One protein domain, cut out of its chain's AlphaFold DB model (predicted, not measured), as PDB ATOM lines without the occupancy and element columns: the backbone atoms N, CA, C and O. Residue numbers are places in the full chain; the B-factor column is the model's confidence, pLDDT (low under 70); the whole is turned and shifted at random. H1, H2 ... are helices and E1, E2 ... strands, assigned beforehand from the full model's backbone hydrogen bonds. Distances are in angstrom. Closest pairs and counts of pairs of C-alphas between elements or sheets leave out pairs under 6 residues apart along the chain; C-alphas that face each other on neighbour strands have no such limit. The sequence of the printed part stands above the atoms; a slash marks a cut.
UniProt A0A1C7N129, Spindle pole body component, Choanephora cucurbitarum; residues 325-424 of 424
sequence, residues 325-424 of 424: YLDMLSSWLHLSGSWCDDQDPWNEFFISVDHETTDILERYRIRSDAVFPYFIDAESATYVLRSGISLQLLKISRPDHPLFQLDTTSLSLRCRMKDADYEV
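Overview. This is residues 325 to 424 of the 424 residues of the protein "Spindle pole body component" of Choanephora cucurbitarum (UniProt A0A1C7N129). With little regular structure, the model is a body largely of loops with one long helix, H3, along one side of it; the small sheet of E1 and E2 packs on H3, H1 lies near the middle of the body with its end close to H3, and residues 416 to 424 stick out as a tail. The 100 printed residues hold 38 in named elements, mostly helix, in the order H1 E1 H2 E2 H3. It is only just compact, close to loose, with a radius of gyration of the C-alphas of 15.1 A and spans of 54 by 35 by 24 A.

Arrangement. E1, residues 351 to 353, and E2, residues 364 to 366, are antiparallel, with N 352 and O 365 within hydrogen-bond range at 2.9 A. The closest C-alphas of E2 and H3, residues 378 to 397, are Arg 365 and Leu 385, 7.4 A apart. H2, residues 360 to 363, only just touches H3, with 3 pairs of C-alphas within 8 A, the closest Leu 361 and Ile 389 at 6.9 A, through residues 389 to 393 of H3 alone. H1, residues 325 to 332, is close to H3 but not clearly touching, the closest C-alphas being Trp 332 and Gly 388, 5.8 A. In H1 and H3 every O i to N i+4 pair is within hydrogen-bond range; H2 is too short for one.

Along the chain. H1 begins at C-alpha 325 (120.124, 134.382, 110.282). H3, 28.7 A long, ends at C-alpha 397 (126.714, 138.837, 83.439).

Size, cuts and confidence. The printed part has no cut. The links H1 to E1 and E2 to H3 are long. Residues 336 to 342 and 407 to 424 have pLDDT under 70.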
ATOM      1  N   TYR A 325     121.014 134.884 111.322       92.12
ATOM      2  CA  TYR A 325     120.124 134.382 110.282       92.12
ATOM      3  C   TYR A 325     119.773 135.451 109.239       92.12
ATOM      4  O   TYR A 325     119.718 135.177 108.039       92.12
ATOM      5  N   LEU A 326     119.540 136.685 109.688       91.25
ATOM      6  CA  LEU A 326     119.308 137.827 108.812       91.25
ATOM      7  C   LEU A 326     120.568 138.220 108.043       91.25
ATOM      8  O   LEU A 326     120.427 138.633 106.897       91.25
ATOM      9  N   ASP A 327     121.755 138.036 108.620       89.88
ATOM     10  CA  ASP A 327     123.038 138.271 107.955       89.88
ATOM     11  C   ASP A 327     123.272 137.268 106.816       89.88
ATOM     12  O   ASP A 327     123.679 137.651 105.714       89.88
ATOM     13  N   MET A 328     122.930 135.990 107.029       90.94
ATOM     14  CA  MET A 328     122.895 134.996 105.949       90.94
ATOM     15  C   MET A 328     121.896 135.424 104.863       90.94
ATOM     16  O   MET A 328     122.229 135.495 103.680       90.94
ATOM     17  N   LEU A 329     120.679 135.815 105.244       91.50
ATOM     18  CA  LEU A 329     119.669 136.268 104.283       91.50
ATOM     19  C   LEU A 329     120.110 137.518 103.500       91.50
ATOM     20  O   LEU A 329     119.895 137.604 102.288       91.50
ATOM     21  N   SER A 330     120.726 138.495 104.164       89.94
ATOM     22  CA  SER A 330     121.192 139.726 103.534       89.94
ATOM     23  C   SER A 330     122.381 139.470 102.626       89.94
ATOM     24  O   SER A 330     122.454 140.073 101.554       89.94
ATOM     25  N   SER A 331     123.283 138.559 102.991       88.25
ATOM     26  CA  SER A 331     124.407 138.227 102.125       88.25
ATOM     27  C   SER A 331     123.966 137.426 100.900       88.25
ATOM     28  O   SER A 331     124.430 137.702  99.791       88.25
ATOM     29  N   TRP A 332     122.973 136.539 101.043       90.62
ATOM     30  CA  TRP A 332     122.355 135.832  99.915       90.62
ATOM     31  C   TRP A 332     121.778 136.817  98.887       90.62
ATOM     32  O   TRP A 332     121.992 136.702  97.674       90.62
ATOM     33  N   LEU A 333     121.107 137.855  99.384       88.81
ATOM     34  CA  LEU A 333     120.530 138.934  98.584       88.81
ATOM     35  C   LEU A 333     121.544 140.027  98.192       88.81
ATOM     36  O   LEU A 333     121.136 141.048  97.644       88.81
ATOM     37  N   HIS A 334     122.846 139.830  98.436       83.31
ATOM     38  CA  HIS A 334     123.916 140.796  98.139       83.31
ATOM     39  C   HIS A 334     123.710 142.190  98.764       83.31
ATOM     40  O   HIS A 334     124.224 143.188  98.259       83.31
ATOM     41  N   LEU A 335     122.966 142.270  99.870       78.44
ATOM     42  CA  LEU A 335     122.753 143.500 100.636       78.44
ATOM     43  C   LEU A 335     123.951 143.788 101.553       78.44
ATOM     44  O   LEU A 335     124.361 144.934 101.714       78.44
ATOM     45  N   SER A 336     124.553 142.733 102.111       68.38
ATOM     46  CA  SER A 336     125.717 142.795 102.998       68.38
ATOM     47  C   SER A 336     126.888 142.002 102.406       68.38
ATOM     48  O   SER A 336     127.088 140.820 102.695       68.38
ATOM     49  N   GLY A 337     127.662 142.660 101.539       68.56
ATOM     50  CA  GLY A 337     128.862 142.080 100.928       68.56
ATOM     51  C   GLY A 337     128.582 140.953  99.926       68.56
ATOM     52  O   GLY A 337     127.445 140.704  99.527       68.56
ATOM     53  N   SER A 338     129.645 140.292  99.461       65.50
ATOM     54  CA  SER A 338     129.510 139.120  98.596       65.50
ATOM     55  C   SER A 338     129.234 137.873  99.425       65.50
ATOM     56  O   SER A 338     130.024 137.579 100.320       65.50
ATOM     57  N   TRP A 339     128.195 137.120  99.053       67.81
ATOM     58  CA  TRP A 339     127.985 135.756  99.538       67.81
ATOM     59  C   TRP A 339     129.276 134.944  99.408       67.81
ATOM     60  O   TRP A 339     129.852 134.869  98.315       67.81
ATOM     61  N   CYS A 340     129.727 134.372 100.520       64.06
ATOM     62  CA  CYS A 340     130.798 133.386 100.552       64.06
ATOM     63  C   CYS A 340     130.195 132.081 101.057       64.06
ATOM     64  O   CYS A 340     129.436 132.110 102.022       64.06
ATOM     65  N   ASP A 341     130.557 130.952 100.448       62.84
ATOM     66  CA  ASP A 341     130.089 129.631 100.893       62.84
ATOM     67  C   ASP A 341     130.512 129.339 102.359       62.84
ATOM     68  O   ASP A 341     129.881 128.537 103.036       62.84
ATOM     69  N   ASP A 342     131.490 130.082 102.895       67.06
ATOM     70  CA  ASP A 342     131.906 130.050 104.307       67.06
ATOM     71  C   ASP A 342     130.932 130.750 105.284       67.06
ATOM     72  O   ASP A 342     131.169 130.745 106.491       67.06
ATOM     73  N   GLN A 343     129.869 131.404 104.801       75.88
ATOM     74  CA  GLN A 343     128.926 132.147 105.656       75.88
ATOM     75  C   GLN A 343     127.886 131.267 106.351       75.88
ATOM     76  O   GLN A 343     127.302 131.706 107.339       75.88
ATOM     77  N   ASP A 344     127.680 130.039 105.870       85.44
ATOM     78  CA  ASP A 344     126.831 129.041 106.522       85.44
ATOM     79  C   ASP A 344     127.568 127.696 106.650       85.44
ATOM     80  O   ASP A 344     127.234 126.720 105.975       85.44
ATOM     81  N   PRO A 345     128.606 127.613 107.502       85.00
ATOM     82  CA  PRO A 345     129.426 126.408 107.592       85.00
ATOM     83  C   PRO A 345     128.686 125.234 108.259       85.00
ATOM     84  O   PRO A 345     129.152 124.098 108.178       85.00
ATOM     85  N   TRP A 346     127.533 125.483 108.892       88.44
ATOM     86  CA  TRP A 346     126.739 124.468 109.593       88.44
ATOM     87  C   TRP A 346     125.430 124.105 108.887       88.44
ATOM     88  O   TRP A 346     124.695 123.256 109.388       88.44
ATOM     89  N   ASN A 347     125.154 124.666 107.707       88.44
ATOM     90  CA  ASN A 347     123.902 124.469 106.978       88.44
ATOM     91  C   ASN A 347     122.675 124.810 107.847       88.44
ATOM     92  O   ASN A 347     121.770 123.992 108.019       88.44
ATOM     93  N   GLU A 348     122.623 125.998 108.435       89.81
ATOM     94  CA  GLU A 348     121.422 126.518 109.101       89.81
ATOM     95  C   GLU A 348     120.442 127.152 108.126       89.81
ATOM     96  O   GLU A 348     119.235 127.201 108.390       89.81
ATOM     97  N   PHE A 349     120.945 127.650 107.004       92.19
ATOM     98  CA  PHE A 349     120.142 128.329 106.016       92.19
ATOM     99  C   PHE A 349     119.312 127.321 105.214       92.19
ATOM    100  O   PHE A 349     119.710 126.190 104.916       92.19
ATOM    101  N   PHE A 350     118.102 127.736 104.848       93.00
ATOM    102  CA  PHE A 350     117.155 126.876 104.134       93.00
ATOM    103  C   PHE A 350     117.537 126.637 102.664       93.00
ATOM    104  O   PHE A 350     116.940 125.779 102.008       93.00
ATOM    105  N   ILE A 351     118.512 127.384 102.138       91.94
ATOM    106  CA  ILE A 351     119.029 127.250 100.775       91.94
ATOM    107  C   ILE A 351     120.330 126.450 100.822       91.94
ATOM    108  O   ILE A 351     121.291 126.866 101.455       91.94
ATOM    109  N   SER A 352     120.363 125.320 100.114       90.81
ATOM    110  CA  SER A 352     121.573 124.513  99.919       90.81
ATOM    111  C   SER A 352     122.236 124.801  98.578       90.81
ATOM    112  O   SER A 352     121.545 125.054  97.583       90.81
ATOM    113  N   VAL A 353     123.564 124.689  98.561       89.44
ATOM    114  CA  VAL A 353     124.406 124.803  97.369       89.44
ATOM    115  C   VAL A 353     124.876 123.412  96.945       89.44
ATOM    116  O   VAL A 353     125.478 122.686  97.729       89.44
ATOM    117  N   ASP A 354     124.603 123.035  95.700       87.56
ATOM    118  CA  ASP A 354     125.086 121.798  95.092       87.56
ATOM    119  C   ASP A 354     126.365 122.077  94.286       87.56
ATOM    120  O   ASP A 354     126.325 122.616  93.178       87.56
ATOM    121  N   HIS A 355     127.524 121.746  94.861       83.12
ATOM    122  CA  HIS A 355     128.829 122.035  94.256       83.12
ATOM    123  C   HIS A 355     129.159 121.170  93.032       83.12
ATOM    124  O   HIS A 355     130.081 121.508  92.290       83.12
ATOM    125  N   GLU A 356     128.435 120.073  92.802       86.06
ATOM    126  CA  GLU A 356     128.666 119.200  91.643       86.06
ATOM    127  C   GLU A 356     128.037 119.777  90.368       86.06
ATOM    128  O   GLU A 356     128.434 119.441  89.248       86.06
ATOM    129  N   THR A 357     127.078 120.689  90.531       85.44
ATOM    130  CA  THR A 357     126.278 121.221  89.435       85.44
ATOM    131  C   THR A 357     126.896 122.498  88.867       85.44
ATOM    132  O   THR A 357     127.122 123.482  89.570       85.44
ATOM    133  N   THR A 358     127.176 122.491  87.559       83.69
ATOM    134  CA  THR A 358     127.762 123.652  86.859       83.69
ATOM    135  C   THR A 358     126.721 124.682  86.423       83.69
ATOM    136  O   THR A 358     127.067 125.851  86.242       83.69
ATOM    137  N   ASP A 359     125.455 124.279  86.283       87.06
ATOM    138  CA  ASP A 359     124.355 125.198  86.004       87.06
ATOM    139  C   ASP A 359     123.946 125.941  87.283       87.06
ATOM    140  O   ASP A 359     123.545 125.346  88.281       87.06
ATOM    141  N   ILE A 360     124.027 127.269  87.239       81.81
ATOM    142  CA  ILE A 360     123.680 128.168  88.345       81.81
ATOM    143  C   ILE A 360     122.210 128.006  88.753       81.81
ATOM    144  O   ILE A 360     121.886 128.162  89.928       81.81
ATOM    145  N   LEU A 361     121.319 127.699  87.805       84.44
ATOM    146  CA  LEU A 361     119.893 127.522  88.085       84.44
ATOM    147  C   LEU A 361     119.614 126.252  88.891       84.44
ATOM    148  O   LEU A 361     118.695 126.237  89.704       84.44
ATOM    149  N   GLU A 362     120.406 125.206  88.666       86.06
ATOM    150  CA  GLU A 362     120.263 123.909  89.331       86.06
ATOM    151  C   GLU A 362     121.135 123.805  90.594       86.06
ATOM    152  O   GLU A 362     120.831 123.023  91.494       86.06
ATOM    153  N   ARG A 363     122.169 124.651  90.707       87.94
ATOM    154  CA  ARG A 363     123.091 124.713  91.850       87.94
ATOM    155  C   ARG A 363     122.419 125.105  93.167       87.94
ATOM    156  O   ARG A 363     122.895 124.691  94.219       87.94
ATOM    157  N   TYR A 364     121.350 125.900  93.147       91.25
ATOM    158  CA  TYR A 364     120.698 126.378  94.371       91.25
ATOM    159  C   TYR A 364     119.293 125.819  94.511       91.25
ATOM    160  O   TYR A 364     118.434 126.021  93.652       91.25
ATOM    161  N   ARG A 365     119.028 125.174  95.645       92.94
ATOM    162  CA  ARG A 365     117.716 124.600  95.954       92.94
ATOM    163  C   ARG A 365     117.351 124.798  97.414       92.94
ATOM    164  O   ARG A 365     118.221 124.800  98.284       92.94
ATOM    165  N   ILE A 366     116.051 124.914  97.673       92.62
ATOM    166  CA  ILE A 366     115.523 124.805  99.034       92.62
ATOM    167  C   ILE A 366     115.728 123.364  99.491       92.62
ATOM    168  O   ILE A 366     115.440 122.421  98.745       92.62
ATOM    169  N   ARG A 367     116.236 123.188 100.707       90.56
ATOM    170  CA  ARG A 367     116.440 121.856 101.267       90.56
ATOM    171  C   ARG A 367     115.108 121.158 101.521       90.56
ATOM    172  O   ARG A 367     114.143 121.775 101.961       90.56
ATOM    173  N   SER A 368     115.067 119.848 101.293       87.25
ATOM    174  CA  SER A 368     113.866 119.039 101.534       87.25
ATOM    175  C   SER A 368     113.489 118.939 103.014       87.25
ATOM    176  O   SER A 368     112.326 118.725 103.333       87.25
ATOM    177  N   ASP A 369     114.470 119.082 103.904       88.44
ATOM    178  CA  ASP A 369     114.336 119.071 105.362       88.44
ATOM    179  C   ASP A 369     114.338 120.487 105.969       88.44
ATOM    180  O   ASP A 369     114.465 120.635 107.183       88.44
ATOM    181  N   ALA A 370     114.214 121.535 105.142       86.62
ATOM    182  CA  ALA A 370     114.260 122.913 105.611       86.62
ATOM    183  C   ALA A 370     113.119 123.224 106.587       86.62
ATOM    184  O   ALA A 370     111.938 123.046 106.280       86.62
ATOM    185  N   VAL A 371     113.484 123.795 107.733       90.75
ATOM    186  CA  VAL A 371     112.554 124.496 108.617       90.75
ATOM    187  C   VAL A 371     112.661 125.984 108.310       90.75
ATOM    188  O   VAL A 371     113.752 126.547 108.348       90.75
ATOM    189  N   PHE A 372     111.539 126.628 107.997       91.94
ATOM    190  CA  PHE A 372     111.512 128.072 107.758       91.94
ATOM    191  C   PHE A 372     111.297 128.832 109.068       91.94
ATOM    192  O   PHE A 372     110.534 128.358 109.914       91.94
ATOM    193  N   PRO A 373     111.938 129.997 109.259       91.62
ATOM    194  CA  PRO A 373     111.676 130.850 110.405       91.62
ATOM    195  C   PRO A 373     110.270 131.455 110.305       91.62
ATOM    196  O   PRO A 373     109.735 131.625 109.214       91.62
ATOM    197  N   TYR A 374     109.697 131.842 111.439       89.00
ATOM    198  CA  TYR A 374     108.298 132.263 111.576       89.00
ATOM    199  C   TYR A 374     107.897 133.435 110.667       89.00
ATOM    200  O   TYR A 374     106.719 133.606 110.367       89.00
ATOM    201  N   PHE A 375     108.867 134.240 110.230       87.31
ATOM    202  CA  PHE A 375     108.665 135.396 109.358       87.31
ATOM    203  C   PHE A 375     108.826 135.086 107.858       87.31
ATOM    204  O   PHE A 375     108.673 135.991 107.040       87.31
ATOM    205  N   ILE A 376     109.148 133.844 107.477       92.12
ATOM    206  CA  ILE A 376     109.264 133.398 106.081       92.12
ATOM    207  C   ILE A 376     108.317 132.219 105.866       92.12
ATOM    208  O   ILE A 376     108.522 131.133 106.400       92.12
ATOM    209  N   ASP A 377     107.305 132.412 105.029       93.00
ATOM    210  CA  ASP A 377     106.489 131.311 104.528       93.00
ATOM    211  C   ASP A 377     107.148 130.626 103.315       93.00
ATOM    212  O   ASP A 377     108.122 131.110 102.730       93.00
ATOM    213  N   ALA A 378     106.620 129.467 102.920       92.25
ATOM    214  CA  ALA A 378     107.177 128.686 101.811       92.25
ATOM    215  C   ALA A 378     107.168 129.454 100.471       92.25
ATOM    216  O   ALA A 378     108.041 129.257  99.616       92.25
ATOM    217  N   GLU A 379     106.195 130.347 100.286       94.12
ATOM    218  CA  GLU A 379     106.100 131.196  99.104       94.12
ATOM    219  C   GLU A 379     107.211 132.259  99.102       94.12
ATOM    220  O   GLU A 379     107.976 132.353  98.137       94.12
ATOM    221  N   SER A 380     107.396 132.975 100.213       94.12
ATOM    222  CA  SER A 380     108.484 133.944 100.397       94.12
ATOM    223  C   SER A 380     109.853 133.290 100.285       94.12
ATOM    224  O   SER A 380     110.738 133.849  99.640       94.12
ATOM    225  N   ALA A 381     110.035 132.079 100.816       94.44
ATOM    226  CA  ALA A 381     111.272 131.313 100.655       94.44
ATOM    227  C   ALA A 381     111.604 131.079  99.170       94.44
ATOM    228  O   ALA A 381     112.754 131.231  98.747       94.44
ATOM    229  N   THR A 382     110.591 130.788  98.350       94.25
ATOM    230  CA  THR A 382     110.747 130.629  96.896       94.25
ATOM    231  C   THR A 382     111.124 131.950  96.223       94.25
ATOM    232  O   THR A 382     111.978 131.971  95.330       94.25
ATOM    233  N   TYR A 383     110.532 133.068  96.650       95.44
ATOM    234  CA  TYR A 383     110.909 134.396  96.161       95.44
ATOM    235  C   TYR A 383     112.343 134.770  96.541       95.44
ATOM    236  O   TYR A 383     113.075 135.274  95.686       95.44
ATOM    237  N   VAL A 384     112.774 134.478  97.769       94.50
ATOM    238  CA  VAL A 384     114.153 134.700  98.233       94.50
ATOM    239  C   VAL A 384     115.141 133.880  97.403       94.50
ATOM    240  O   VAL A 384     116.136 134.430  96.925       94.50
ATOM    241  N   LEU A 385     114.850 132.598  97.157       94.75
ATOM    242  CA  LEU A 385     115.679 131.738  96.307       94.75
ATOM    243  C   LEU A 385     115.832 132.338  94.902       94.75
ATOM    244  O   LEU A 385     116.946 132.577  94.439       94.75
ATOM    245  N   ARG A 386     114.711 132.626  94.228       94.88
ATOM    246  CA  ARG A 386     114.712 133.156  92.855       94.88
ATOM    247  C   ARG A 386     115.404 134.512  92.754       94.88
ATOM    248  O   ARG A 386     116.103 134.767  91.773       94.88
ATOM    249  N   SER A 387     115.219 135.366  93.757       93.94
ATOM    250  CA  SER A 387     115.853 136.684  93.812       93.94
ATOM    251  C   SER A 387     117.368 136.557  93.938       93.94
ATOM    252  O   SER A 387     118.088 137.175  93.158       93.94
ATOM    253  N   GLY A 388     117.860 135.698  94.837       91.81
ATOM    254  CA  GLY A 388     119.296 135.454  94.983       91.81
ATOM    255  C   GLY A 388     119.933 134.862  93.727       91.81
ATOM    256  O   GLY A 388     120.943 135.382  93.261       91.81
ATOM    257  N   ILE A 389     119.298 133.864  93.097       92.25
ATOM    258  CA  ILE A 389     119.766 133.295  91.817       92.25
ATOM    259  C   ILE A 389     119.848 134.382  90.736       92.25
ATOM    260  O   ILE A 389     120.853 134.500  90.036       92.25
ATOM    261  N   SER A 390     118.812 135.217  90.617       92.81
ATOM    262  CA  SER A 390     118.774 136.303  89.628       92.81
ATOM    263  C   SER A 390     119.884 137.331  89.862       92.81
ATOM    264  O   SER A 390     120.518 137.782  88.909       92.81
ATOM    265  N   LEU A 391     120.155 137.677  91.124       89.19
ATOM    266  CA  LEU A 391     121.241 138.584  91.495       89.19
ATOM    267  C   LEU A 391     122.614 137.983  91.194       89.19
ATOM    268  O   LEU A 391     123.480 138.674  90.661       89.19
ATOM    269  N   GLN A 392     122.816 136.696  91.456       87.88
ATOM    270  CA  GLN A 392     124.066 136.025  91.109       87.88
ATOM    271  C   GLN A 392     124.287 135.951  89.593       87.88
ATOM    272  O   GLN A 392     125.382 136.257  89.116       87.88
ATOM    273  N   LEU A 393     123.249 135.629  88.815       89.94
ATOM    274  CA  LEU A 393     123.305 135.659  87.350       89.94
ATOM    275  C   LEU A 393     123.626 137.060  86.825       89.94
ATOM    276  O   LEU A 393     124.436 137.215  85.905       89.94
ATOM    277  N   LEU A 394     123.027 138.090  87.429       90.25
ATOM    278  CA  LEU A 394     123.307 139.480  87.096       90.25
ATOM    279  C   LEU A 394     124.760 139.846  87.409       90.25
ATOM    280  O   LEU A 394     125.402 140.478  86.578       90.25
ATOM    281  N   LYS A 395     125.297 139.406  88.552       86.56
ATOM    282  CA  LYS A 395     126.691 139.637  88.956       86.56
ATOM    283  C   LYS A 395     127.685 139.006  87.985       86.56
ATOM    284  O   LYS A 395     128.680 139.635  87.639       86.56
ATOM    285  N   ILE A 396     127.394 137.797  87.508       88.00
ATOM    286  CA  ILE A 396     128.222 137.093  86.517       88.00
ATOM    287  C   ILE A 396     128.135 137.776  85.147       88.00
ATOM    288  O   ILE A 396     129.140 137.913  84.455       88.00
ATOM    289  N   SER A 397     126.943 138.236  84.759       91.12
ATOM    290  CA  SER A 397     126.714 138.837  83.439       91.12
ATOM    291  C   SER A 397     127.175 140.296  83.345       91.12
ATOM    292  O   SER A 397     127.599 140.746  82.281       91.12
ATOM    293  N   ARG A 398     127.030 141.065  84.430       91.25
ATOM    294  CA  ARG A 398     127.324 142.502  84.537       91.25
ATOM    295  C   ARG A 398     127.804 142.836  85.959       91.25
ATOM    296  O   ARG A 398     127.000 143.290  86.774       91.25
ATOM    297  N   PRO A 399     129.101 142.658  86.263       86.00
ATOM    298  CA  PRO A 399     129.636 142.938  87.597       86.00
ATOM    299  C   PRO A 399     129.537 144.424  87.981       86.00
ATOM    300  O   PRO A 399     129.287 144.738  89.138       86.00
ATOM    301  N   ASP A 400     129.617 145.336  87.006       86.56
ATOM    302  CA  ASP A 400     129.536 146.790  87.224       86.56
ATOM    303  C   ASP A 400     128.091 147.325  87.295       86.56
ATOM    304  O   ASP A 400     127.832 148.505  87.047       86.56
ATOM    305  N   HIS A 401     127.106 146.463  87.565       86.19
ATOM    306  CA  HIS A 401     125.705 146.875  87.608       86.19
ATOM    307  C   HIS A 401     125.443 147.832  88.790       86.19
ATOM    308  O   HIS A 401     125.876 147.543  89.906       86.19
ATOM    309  N   PRO A 402     124.665 148.921  88.613       84.69
ATOM    310  CA  PRO A 402     124.424 149.914  89.668       84.69
ATOM    311  C   PRO A 402     123.763 149.337  90.927       84.69
ATOM    312  O   PRO A 402     123.943 149.876  92.010       84.69
ATOM    313  N   LEU A 403     123.043 148.216  90.808       81.00
ATOM    314  CA  LEU A 403     122.473 147.509  91.966       81.00
ATOM    315  C   LEU A 403     123.540 146.989  92.939       81.00
ATOM    316  O   LEU A 403     123.261 146.898  94.127       81.00
ATOM    317  N   PHE A 404     124.747 146.682  92.457       77.50
ATOM    318  CA  PHE A 404     125.870 146.266  93.304       77.50
ATOM    319  C   PHE A 404     126.714 147.451  93.795       77.50
ATOM    320  O   PHE A 404     127.581 147.270  94.643       77.50
ATOM    321  N   GLN A 405     126.469 148.652  93.258       73.06
ATOM    322  CA  GLN A 405     127.116 149.907  93.661       73.06
ATOM    323  C   GLN A 405     126.270 150.713  94.652       73.06
ATOM    324  O   GLN A 405     126.696 151.781  95.089       73.06
ATOM    325  N   LEU A 406     125.066 150.236  94.991       70.50
ATOM    326  CA  LEU A 406     124.295 150.801  96.092       70.50
ATOM    327  C   LEU A 406     125.144 150.676  97.355       70.50
ATOM    328  O   LEU A 406     125.603 149.579  97.669       70.50
ATOM    329  N   ASP A 407     125.364 151.797  98.046       61.88
ATOM    330  CA  ASP A 407     126.097 151.826  99.309       61.88
ATOM    331  C   ASP A 407     125.475 150.786 100.250       61.88
ATOM    332  O   ASP A 407     124.389 150.983 100.804       61.88
ATOM    333  N   THR A 408     126.171 149.662 100.418       56.38
ATOM    334  CA  THR A 408     125.788 148.514 101.259       56.38
ATOM    335  C   THR A 408     125.628 148.906 102.728       56.38
ATOM    336  O   THR A 408     125.035 148.185 103.523       56.38
ATOM    337  N   THR A 409     126.091 150.101 103.097       55.59
ATOM    338  CA  THR A 409     125.862 150.723 104.402       55.59
ATOM    339  C   THR A 409     124.424 151.225 104.599       55.59
ATOM    340  O   THR A 409     123.995 151.371 105.746       55.59
ATOM    341  N   SER A 410     123.671 151.471 103.520       57.34
ATOM    342  CA  SER A 410     122.309 152.028 103.557       57.34
ATOM    343  C   SER A 410     121.196 150.973 103.552       57.34
ATOM    344  O   SER A 410     120.106 151.234 104.062       57.34
ATOM    345  N   LEU A 411     121.466 149.772 103.029       60.84
ATOM    346  CA  LEU A 411     120.491 148.692 102.860       60.84
ATOM    347  C   LEU A 411     120.895 147.476 103.702       60.84
ATOM    348  O   LEU A 411     121.498 146.531 103.211       60.84
ATOM    349  N   SER A 412     120.550 147.501 104.987       61.03
ATOM    350  CA  SER A 412     120.694 146.355 105.892       61.03
ATOM    351  C   SER A 412     119.307 145.857 106.280       61.03
ATOM    352  O   SER A 412     118.427 146.652 106.627       61.03
ATOM    353  N   LEU A 413     119.108 144.537 106.219       62.00
ATOM    354  CA  LEU A 413     117.938 143.919 106.829       62.00
ATOM    355  C   LEU A 413     118.061 144.112 108.337       62.00
ATOM    356  O   LEU A 413     119.010 143.644 108.958       62.00
ATOM    357  N   ARG A 414     117.111 144.837 108.921       61.59
ATOM    358  CA  ARG A 414     117.004 144.977 110.371       61.59
ATOM    359  C   ARG A 414     115.712 144.338 110.818       61.59
ATOM    360  O   ARG A 414     114.649 144.658 110.285       61.59
ATOM    361  N   CYS A 415     115.806 143.481 111.827       55.03
ATOM    362  CA  CYS A 415     114.635 143.092 112.588       55.03
ATOM    363  C   CYS A 415     114.102 144.356 113.269       55.03
ATOM    364  O   CYS A 415     114.738 144.901 114.171       55.03
ATOM    365  N   ARG A 416     112.981 144.883 112.777       53.44
ATOM    366  CA  ARG A 416     112.286 145.996 113.417       53.44
ATOM    367  C   ARG A 416     111.033 145.435 114.056       53.44
ATOM    368  O   ARG A 416     110.039 145.207 113.371       53.44
ATOM    369  N   MET A 417     111.095 145.234 115.365       50.06
ATOM    370  CA  MET A 417     109.885 145.089 116.157       50.06
ATOM    371  C   MET A 417     109.113 146.403 116.041       50.06
ATOM    372  O   MET A 417     109.688 147.475 116.242       50.06
ATOM    373  N   LYS A 418     107.865 146.356 115.577       44.78
ATOM    374  CA  LYS A 418     107.047 147.564 115.474       44.78
ATOM    375  C   LYS A 418     106.478 147.867 116.855       44.78
ATOM    376  O   LYS A 418     105.888 146.993 117.475       44.78
ATOM    377  N   ASP A 419     106.564 149.126 117.275       42.38
ATOM    378  CA  ASP A 419     105.905 149.613 118.496       42.38
ATOM    379  C   ASP A 419     104.371 149.444 118.446       42.38
ATOM    380  O   ASP A 419     103.705 149.467 119.471       42.38
ATOM    381  N   ALA A 420     103.800 149.205 117.257       41.09
ATOM    382  CA  ALA A 420     102.373 148.936 117.066       41.09
ATOM    383  C   ALA A 420     101.875 147.637 117.741       41.09
ATOM    384  O   ALA A 420     100.669 147.475 117.886       41.09
ATOM    385  N   ASP A 421     102.775 146.754 118.188       44.75
ATOM    386  CA  ASP A 421     102.433 145.560 118.981       44.75
ATOM    387  C   ASP A 421     102.440 145.841 120.510       44.75
ATOM    388  O   ASP A 421     102.400 144.913 121.325       44.75
ATOM    389  N   TYR A 422     102.526 147.121 120.907       43.62
ATOM    390  CA  TYR A 422     102.485 147.611 122.296       43.62
ATOM    391  C   TYR A 422     101.269 148.507 122.600       43.62
ATOM    392  O   TYR A 422     101.114 148.945 123.738       43.62
ATOM    393  N   GLU A 423     100.398 148.777 121.621       30.31
ATOM    394  CA  GLU A 423      99.111 149.443 121.861       30.31
ATOM    395  C   GLU A 423      98.017 148.390 122.110       30.31
ATOM    396  O   GLU A 423      97.261 148.036 121.203       30.31
ATOM    397  N   VAL A 424      97.943 147.873 123.343       39.22
ATOM    398  CA  VAL A 424      96.758 147.173 123.878       39.22
ATOM    399  C   VAL A 424      96.317 147.839 125.168       39.22
ATOM    400  O   VAL A 424      97.179 148.015 126.058       39.22
TER     401      VAL A 424